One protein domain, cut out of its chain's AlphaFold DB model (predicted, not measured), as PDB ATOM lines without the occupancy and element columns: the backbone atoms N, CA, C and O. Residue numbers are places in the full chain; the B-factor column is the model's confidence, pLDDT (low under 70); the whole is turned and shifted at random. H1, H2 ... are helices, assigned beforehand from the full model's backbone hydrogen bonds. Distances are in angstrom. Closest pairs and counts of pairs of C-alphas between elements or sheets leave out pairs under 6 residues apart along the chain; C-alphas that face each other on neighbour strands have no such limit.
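Overview. This is residues 81 to 136 of the 228 residues of the protein "Endoribonuclease Dicer like 3a" of Glycine soja (UniProt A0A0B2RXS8). A short helix, H3, sits near the middle of a small flat domain, with the longer H1, the eight-residue H2 and the very short H4 set around it and few contacts between the helices. H1 reaches H3 with its end alone, while its first residues, 81 to 86, stick out; after H2 the chain folds back to H3, and after H4 residues 130 to 136 curve back toward H3. The printed part has 56 residues with four named helices, in the order H1, H2, H3, H4, and no named strand; 31 residues are in the helices, and the class is all helix. It is only just compact, close to loose, with a radius of gyration of the C-alphas of 11.7 A, and the C-alphas span 33 by 26 by 14 A.

Arrangement. Start with H1, residues 81 to 92, and look for H3, residues 116 to 122. H1 and H3 only just touch, with 3 pairs of C-alphas within 8 A, and H1 does so with residues 90 to 91 alone. Their closest C-alphas are those of Ala 90 and Leu 118, 6.6 A apart, and their lines stand about perpendicular, at 89 degrees. Next find H2, residues 102 to 109, which is apart from H1. H2 and H3 only just touch, again with 3 pairs of C-alphas within 8 A; the closest are those of Ile 102 and Lys 116, 7.3 A apart. They run the same way at a steep tilt of 66 degrees. Last comes H4, residues 126 to 129, which is apart from H1, H2 and H3. In the backbone of H1, H2 and H3, every O i to N i+4 pair is within hydrogen-bond range; H4 is too short for such a pair, and its one O i to N i+3 pair is within range.

Along the chain. Find C-alpha 81 at (-51.333, -62.978, -6.354); from there H1 runs 16.7 A to C-alpha 92 at (-65.184, -53.582, -6.559). H2 runs 10.6 A from Ile 102 to Ile 109, and H3 runs 10.1 A from Lys 116 to Ala 122. H4 is 5.3 A long and ends at C-alpha 129, at (-75.080, -52.220, -20.519).

Size, cuts and confidence. The two C-alphas farthest apart are those of Ser 81 and Leu 131, at 33.9 A. The printed part has no cut. The link from H3 to H4 is tight, and the links from H1 to H2 and from H2 to H3 are short. The mean pLDDT of the printed part is 81.7; look for values under 70 at residues 81 to 82, 94 to 100 and 130 to 133 of this model.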
ATOM      1  N   SER A  81     -51.043 -64.346  -6.820       62.47
ATOM      2  CA  SER A  81     -51.333 -62.978  -6.354       62.47
ATOM      3  C   SER A  81     -52.251 -62.203  -7.316       62.47
ATOM      4  O   SER A  81     -53.133 -61.468  -6.876       62.47
ATOM      5  N   SER A  82     -52.123 -62.423  -8.628       67.69
ATOM      6  CA  SER A  82     -52.972 -61.791  -9.646       67.69
ATOM      7  C   SER A  82     -54.421 -62.282  -9.591       67.69
ATOM      8  O   SER A  82     -55.334 -61.564 -10.003       67.69
ATOM      9  N   LEU A  83     -54.662 -63.480  -9.037       80.38
ATOM     10  CA  LEU A  83     -56.014 -63.979  -8.805       80.38
ATOM     11  C   LEU A  83     -56.689 -63.206  -7.671       80.38
ATOM     12  O   LEU A  83     -57.847 -62.821  -7.817       80.38
ATOM     13  N   ASP A  84     -55.967 -62.917  -6.586       80.25
ATOM     14  CA  ASP A  84     -56.474 -62.086  -5.489       80.25
ATOM     15  C   ASP A  84     -56.762 -60.657  -5.964       80.25
ATOM     16  O   ASP A  84     -57.790 -60.074  -5.607       80.25
ATOM     17  N   GLU A  85     -55.912 -60.099  -6.831       82.38
ATOM     18  CA  GLU A  85     -56.161 -58.806  -7.477       82.38
ATOM     19  C   GLU A  85     -57.391 -58.847  -8.387       82.38
ATOM     20  O   GLU A  85     -58.231 -57.948  -8.322       82.38
ATOM     21  N   ALA A  86     -57.548 -59.894  -9.201       82.88
ATOM     22  CA  ALA A  86     -58.709 -60.069 -10.070       82.88
ATOM     23  C   ALA A  86     -60.007 -60.239  -9.265       82.88
ATOM     24  O   ALA A  86     -61.016 -59.611  -9.588       82.88
ATOM     25  N   ILE A  87     -59.980 -61.025  -8.184       85.69
ATOM     26  CA  ILE A  87     -61.091 -61.192  -7.235       85.69
ATOM     27  C   ILE A  87     -61.421 -59.857  -6.567       85.69
ATOM     28  O   ILE A  87     -62.592 -59.481  -6.474       85.69
ATOM     29  N   THR A  88     -60.406 -59.110  -6.133       86.12
ATOM     30  CA  THR A  88     -60.577 -57.788  -5.522       86.12
ATOM     31  C   THR A  88     -61.199 -56.809  -6.517       86.12
ATOM     32  O   THR A  88     -62.186 -56.147  -6.202       86.12
ATOM     33  N   ALA A  89     -60.696 -56.758  -7.751       84.62
ATOM     34  CA  ALA A  89     -61.231 -55.910  -8.814       84.62
ATOM     35  C   ALA A  89     -62.676 -56.282  -9.182       84.62
ATOM     36  O   ALA A  89     -63.517 -55.399  -9.368       84.62
ATOM     37  N   ALA A  90     -62.990 -57.576  -9.242       84.62
ATOM     38  CA  ALA A  90     -64.346 -58.062  -9.465       84.62
ATOM     39  C   ALA A  90     -65.281 -57.690  -8.304       84.62
ATOM     40  O   ALA A  90     -66.417 -57.289  -8.535       84.62
ATOM     41  N   SER A  91     -64.791 -57.747  -7.063       82.31
ATOM     42  CA  SER A  91     -65.551 -57.350  -5.868       82.31
ATOM     43  C   SER A  91     -65.865 -55.853  -5.836       82.31
ATOM     44  O   SER A  91     -66.886 -55.447  -5.288       82.31
ATOM     45  N   LEU A  92     -64.993 -55.029  -6.422       81.00
ATOM     46  CA  LEU A  92     -65.184 -53.582  -6.559       81.00
ATOM     47  C   LEU A  92     -66.032 -53.196  -7.781       81.00
ATOM     48  O   LEU A  92     -66.463 -52.047  -7.888       81.00
ATOM     49  N   SER A  93     -66.261 -54.124  -8.711       72.31
ATOM     50  CA  SER A  93     -67.025 -53.857  -9.927       72.31
ATOM     51  C   SER A  93     -68.519 -53.755  -9.621       72.31
ATOM     52  O   SER A  93     -69.110 -54.600  -8.952       72.31
ATOM     53  N   THR A  94     -69.163 -52.706 -10.135       64.62
ATOM     54  CA  THR A  94     -70.587 -52.419  -9.918       64.62
ATOM     55  C   THR A  94     -71.468 -53.242 -10.855       64.62
ATOM     56  O   THR A  94     -72.134 -52.704 -11.739       64.62
ATOM     57  N   CYS A  95     -71.454 -54.561 -10.687       67.06
ATOM     58  CA  CYS A  95     -72.492 -55.420 -11.238       67.06
ATOM     59  C   CYS A  95     -73.578 -55.520 -10.162       67.06
ATOM     60  O   CYS A  95     -73.447 -56.267  -9.194       67.06
ATOM     61  N   VAL A  96     -74.588 -54.651 -10.249       66.38
ATOM     62  CA  VAL A  96     -75.670 -54.618  -9.258       66.38
ATOM     63  C   VAL A  96     -76.609 -55.780  -9.562       66.38
ATOM     64  O   VAL A  96     -77.081 -55.850 -10.697       66.38
ATOM     65  N   PRO A  97     -76.909 -56.668  -8.598       58.88
ATOM     66  CA  PRO A  97     -77.886 -57.726  -8.799       58.88
ATOM     67  C   PRO A  97     -79.263 -57.096  -9.003       58.88
ATOM     68  O   PRO A  97     -79.980 -56.788  -8.055       58.88
ATOM     69  N   ILE A  98     -79.628 -56.891 -10.266       59.38
ATOM     70  CA  ILE A  98     -81.028 -56.839 -10.689       59.38
ATOM     71  C   ILE A  98     -81.613 -58.165 -10.259       59.38
ATOM     72  O   ILE A  98     -80.939 -59.157 -10.513       59.38
ATOM     73  N   GLU A  99     -82.767 -58.155  -9.583       61.78
ATOM     74  CA  GLU A  99     -83.539 -59.307  -9.086       61.78
ATOM     75  C   GLU A  99     -83.228 -60.619  -9.830       61.78
ATOM     76  O   GLU A  99     -83.954 -61.059 -10.717       61.78
ATOM     77  N   SER A 100     -82.103 -61.235  -9.488       66.44
ATOM     78  CA  SER A 100     -81.553 -62.396 -10.167       66.44
ATOM     79  C   SER A 100     -81.301 -63.401  -9.079       66.44
ATOM     80  O   SER A 100     -80.668 -63.123  -8.057       66.44
ATOM     81  N   ASP A 101     -81.862 -64.582  -9.283       79.69
ATOM     82  CA  ASP A 101     -81.738 -65.678  -8.343       79.69
ATOM     83  C   ASP A 101     -80.370 -66.349  -8.523       79.69
ATOM     84  O   ASP A 101     -80.236 -67.467  -9.018       79.69
ATOM     85  N   ILE A 102     -79.320 -65.606  -8.164       87.69
ATOM     86  CA  ILE A 102     -77.931 -66.068  -8.195       87.69
ATOM     87  C   ILE A 102     -77.786 -67.342  -7.363       87.69
ATOM     88  O   ILE A 102     -77.099 -68.267  -7.782       87.69
ATOM     89  N   ALA A 103     -78.492 -67.431  -6.234       89.19
ATOM     90  CA  ALA A 103     -78.459 -68.602  -5.367       89.19
ATOM     91  C   ALA A 103     -78.981 -69.867  -6.071       89.19
ATOM     92  O   ALA A 103     -78.377 -70.936  -5.934       89.19
ATOM     93  N   SER A 104     -80.072 -69.781  -6.846       90.88
ATOM     94  CA  SER A 104     -80.528 -70.943  -7.619       90.88
ATOM     95  C   SER A 104     -79.578 -71.305  -8.751       90.88
ATOM     96  O   SER A 104     -79.397 -72.498  -9.010       90.88
ATOM     97  N   LEU A 105     -78.926 -70.322  -9.380       91.56
ATOM     98  CA  LEU A 105     -77.923 -70.589 -10.407       91.56
ATOM     99  C   LEU A 105     -76.672 -71.263  -9.828       91.56
ATOM    100  O   LEU A 105     -76.242 -72.272 -10.375       91.56
ATOM    101  N   GLU A 106     -76.139 -70.788  -8.702       94.00
ATOM    102  CA  GLU A 106     -74.999 -71.412  -8.002       94.00
ATOM    103  C   GLU A 106     -75.295 -72.853  -7.596       94.00
ATOM    104  O   GLU A 106     -74.494 -73.759  -7.831       94.00
ATOM    105  N   LYS A 107     -76.496 -73.096  -7.062       93.44
ATOM    106  CA  LYS A 107     -76.952 -74.449  -6.734       93.44
ATOM    107  C   LYS A 107     -77.017 -75.353  -7.967       93.44
ATOM    108  O   LYS A 107     -76.771 -76.547  -7.859       93.44
ATOM    109  N   LYS A 108     -77.377 -74.799  -9.123       93.19
ATOM    110  CA  LYS A 108     -77.555 -75.529 -10.383       93.19
ATOM    111  C   LYS A 108     -76.241 -75.877 -11.075       93.19
ATOM    112  O   LYS A 108     -76.172 -76.920 -11.714       93.19
ATOM    113  N   ILE A 109     -75.233 -75.015 -10.963       93.50
ATOM    114  CA  ILE A 109     -73.872 -75.271 -11.470       93.50
ATOM    115  C   ILE A 109     -72.979 -75.971 -10.435       93.50
ATOM    116  O   ILE A 109     -71.822 -76.245 -10.730       93.50
ATOM    117  N   GLU A 110     -73.510 -76.230  -9.234       95.12
ATOM    118  CA  GLU A 110     -72.818 -76.881  -8.114       95.12
ATOM    119  C   GLU A 110     -71.512 -76.169  -7.716       95.12
ATOM    120  O   GLU A 110     -70.532 -76.793  -7.306       95.12
ATOM    121  N   TYR A 111     -71.508 -74.838  -7.821       95.56
ATOM    122  CA  TYR A 111     -70.356 -73.998  -7.515       95.56
ATOM    123  C   TYR A 111     -70.793 -72.696  -6.847       95.56
ATOM    124  O   TYR A 111     -71.644 -71.969  -7.363       95.56
ATOM    125  N   GLU A 112     -70.181 -72.394  -5.703       93.88
ATOM    126  CA  GLU A 112     -70.417 -71.158  -4.965       93.88
ATOM    127  C   GLU A 112     -69.302 -70.149  -5.263       93.88
ATOM    128  O   GLU A 112     -68.139 -70.350  -4.911       93.88
ATOM    129  N   PHE A 113     -69.655 -69.032  -5.898       91.62
ATOM    130  CA  PHE A 113     -68.726 -67.941  -6.150       91.62
ATOM    131  C   PHE A 113     -68.470 -67.157  -4.865       91.62
ATOM    132  O   PHE A 113     -69.406 -66.719  -4.191       91.62
ATOM    133  N   SER A 114     -67.195 -66.883  -4.580       89.81
ATOM    134  CA  SER A 114     -66.798 -65.916  -3.547       89.81
ATOM    135  C   SER A 114     -67.261 -64.497  -3.895       89.81
ATOM    136  O   SER A 114     -67.659 -63.737  -3.016       89.81
ATOM    137  N   VAL A 115     -67.272 -64.162  -5.190       89.81
ATOM    138  CA  VAL A 115     -67.720 -62.875  -5.729       89.81
ATOM    139  C   VAL A 115     -68.912 -63.098  -6.655       89.81
ATOM    140  O   VAL A 115     -68.750 -63.419  -7.831       89.81
ATOM    141  N   LYS A 116     -70.128 -62.890  -6.138       88.38
ATOM    142  CA  LYS A 116     -71.384 -63.097  -6.888       88.38
ATOM    143  C   LYS A 116     -71.481 -62.241  -8.158       88.38
ATOM    144  O   LYS A 116     -72.108 -62.649  -9.132       88.38
ATOM    145  N   GLY A 117     -70.813 -61.084  -8.167       87.94
ATOM    146  CA  GLY A 117     -70.727 -60.195  -9.326       87.94
ATOM    147  C   GLY A 117     -70.108 -60.850 -10.567       87.94
ATOM    148  O   GLY A 117     -70.514 -60.507 -11.670       87.94
ATOM    149  N   LEU A 118     -69.208 -61.832 -10.407       90.88
ATOM    150  CA  LEU A 118     -68.634 -62.582 -11.534       90.88
ATOM    151  C   LEU A 118     -69.688 -63.431 -12.244       90.88
ATOM    152  O   LEU A 118     -69.763 -63.438 -13.472       90.88
ATOM    153  N   LEU A 119     -70.520 -64.131 -11.470       91.69
ATOM    154  CA  LEU A 119     -71.600 -64.941 -12.023       91.69
ATOM    155  C   LEU A 119     -72.657 -64.058 -12.689       91.69
ATOM    156  O   LEU A 119     -73.130 -64.383 -13.774       91.69
ATOM    157  N   LEU A 120     -72.975 -62.915 -12.077       90.00
ATOM    158  CA  LEU A 120     -73.883 -61.933 -12.659       90.00
ATOM    159  C   LEU A 120     -73.340 -61.358 -13.976       90.00
ATOM    160  O   LEU A 120     -74.068 -61.303 -14.965       90.00
ATOM    161  N   GLU A 121     -72.060 -60.980 -14.029       90.44
ATOM    162  CA  GLU A 121     -71.412 -60.510 -15.259       90.44
ATOM    163  C   GLU A 121     -71.479 -61.578 -16.356       90.44
ATOM    164  O   GLU A 121     -71.837 -61.257 -17.488       90.44
ATOM    165  N   ALA A 122     -71.221 -62.846 -16.016       92.44
ATOM    166  CA  ALA A 122     -71.230 -63.968 -16.955       92.44
ATOM    167  C   ALA A 122     -72.604 -64.240 -17.595       92.44
ATOM    168  O   ALA A 122     -72.661 -64.760 -18.709       92.44
ATOM    169  N   ILE A 123     -73.701 -63.871 -16.929       91.50
ATOM    170  CA  ILE A 123     -75.072 -64.025 -17.448       91.50
ATOM    171  C   ILE A 123     -75.672 -62.718 -17.981       91.50
ATOM    172  O   ILE A 123     -76.831 -62.711 -18.383       91.50
ATOM    173  N   THR A 124     -74.918 -61.614 -18.008       89.56
ATOM    174  CA  THR A 124     -75.425 -60.300 -18.437       89.56
ATOM    175  C   THR A 124     -75.041 -59.992 -19.881       89.56
ATOM    176  O   THR A 124     -73.862 -59.822 -20.208       89.56
ATOM    177  N   HIS A 125     -76.043 -59.893 -20.756       90.62
ATOM    178  CA  HIS A 125     -75.877 -59.551 -22.169       90.62
ATOM    179  C   HIS A 125     -75.562 -58.061 -22.380       90.62
ATOM    180  O   HIS A 125     -75.984 -57.204 -21.607       90.62
ATOM    181  N   LEU A 126     -74.879 -57.715 -23.479       88.12
ATOM    182  CA  LEU A 126     -74.469 -56.336 -23.790       88.12
ATOM    183  C   LEU A 126     -75.639 -55.333 -23.823       88.12
ATOM    184  O   LEU A 126     -75.451 -54.175 -23.464       88.12
ATOM    185  N   SER A 127     -76.845 -55.773 -24.187       84.88
ATOM    186  CA  SER A 127     -78.054 -54.928 -24.183       84.88
ATOM    187  C   SER A 127     -78.399 -54.348 -22.807       84.88
ATOM    188  O   SER A 127     -79.049 -53.316 -22.728       84.88
ATOM    189  N   GLU A 128     -77.988 -55.005 -21.721       81.31
ATOM    190  CA  GLU A 128     -78.171 -54.492 -20.355       81.31
ATOM    191  C   GLU A 128     -77.236 -53.311 -20.067       81.31
ATOM    192  O   GLU A 128     -77.584 -52.363 -19.362       81.31
ATOM    193  N   LYS A 129     -76.050 -53.305 -20.681       70.31
ATOM    194  CA  LYS A 129     -75.080 -52.220 -20.519       70.31
ATOM    195  C   LYS A 129     -75.610 -50.881 -21.020       70.31
ATOM    196  O   LYS A 129     -75.295 -49.832 -20.460       70.31
ATOM    197  N   GLU A 130     -76.451 -50.916 -22.048       66.38
ATOM    198  CA  GLU A 130     -77.108 -49.736 -22.618       66.38
ATOM    199  C   GLU A 130     -78.118 -49.094 -21.648       66.38
ATOM    200  O   GLU A 130     -78.442 -47.917 -21.793       66.38
ATOM    201  N   LEU A 131     -78.551 -49.828 -20.616       63.09
ATOM    202  CA  LEU A 131     -79.476 -49.370 -19.574       63.09
ATOM    203  C   LEU A 131     -78.773 -48.912 -18.286       63.09
ATOM    204  O   LEU A 131     -79.433 -48.626 -17.287       63.09
ATOM    205  N   GLY A 132     -77.441 -48.799 -18.300       63.59
ATOM    206  CA  GLY A 132     -76.653 -48.290 -17.171       63.59
ATOM    207  C   GLY A 132     -76.080 -49.367 -16.247       63.59
ATOM    208  O   GLY A 132     -75.508 -49.028 -15.210       63.59
ATOM    209  N   ILE A 133     -76.180 -50.647 -16.616       67.75
ATOM    210  CA  ILE A 133     -75.521 -51.750 -15.904       67.75
ATOM    211  C   ILE A 133     -74.053 -51.802 -16.337       67.75
ATOM    212  O   ILE A 133     -73.729 -51.912 -17.515       67.75
ATOM    213  N   GLY A 134     -73.125 -51.686 -15.389       71.25
ATOM    214  CA  GLY A 134     -71.699 -51.510 -15.691       71.25
ATOM    215  C   GLY A 134     -70.953 -52.756 -16.191       71.25
ATOM    216  O   GLY A 134     -69.756 -52.659 -16.460       71.25
ATOM    217  N   CYS A 135     -71.613 -53.911 -16.308       80.81
ATOM    218  CA  CYS A 135     -71.004 -55.221 -16.565       80.81
ATOM    219  C   CYS A 135     -71.691 -55.951 -17.733       80.81
ATOM    220  O   CYS A 135     -72.880 -55.774 -17.978       80.81
ATOM    221  N   CYS A 136     -70.930 -56.767 -18.464       88.06
ATOM    222  CA  CYS A 136     -71.439 -57.695 -19.476       88.06
ATOM    223  C   CYS A 136     -70.422 -58.821 -19.696       88.06
ATOM    224  O   CYS A 136     -69.220 -58.587 -19.549       88.06
TER     225      CYS A 136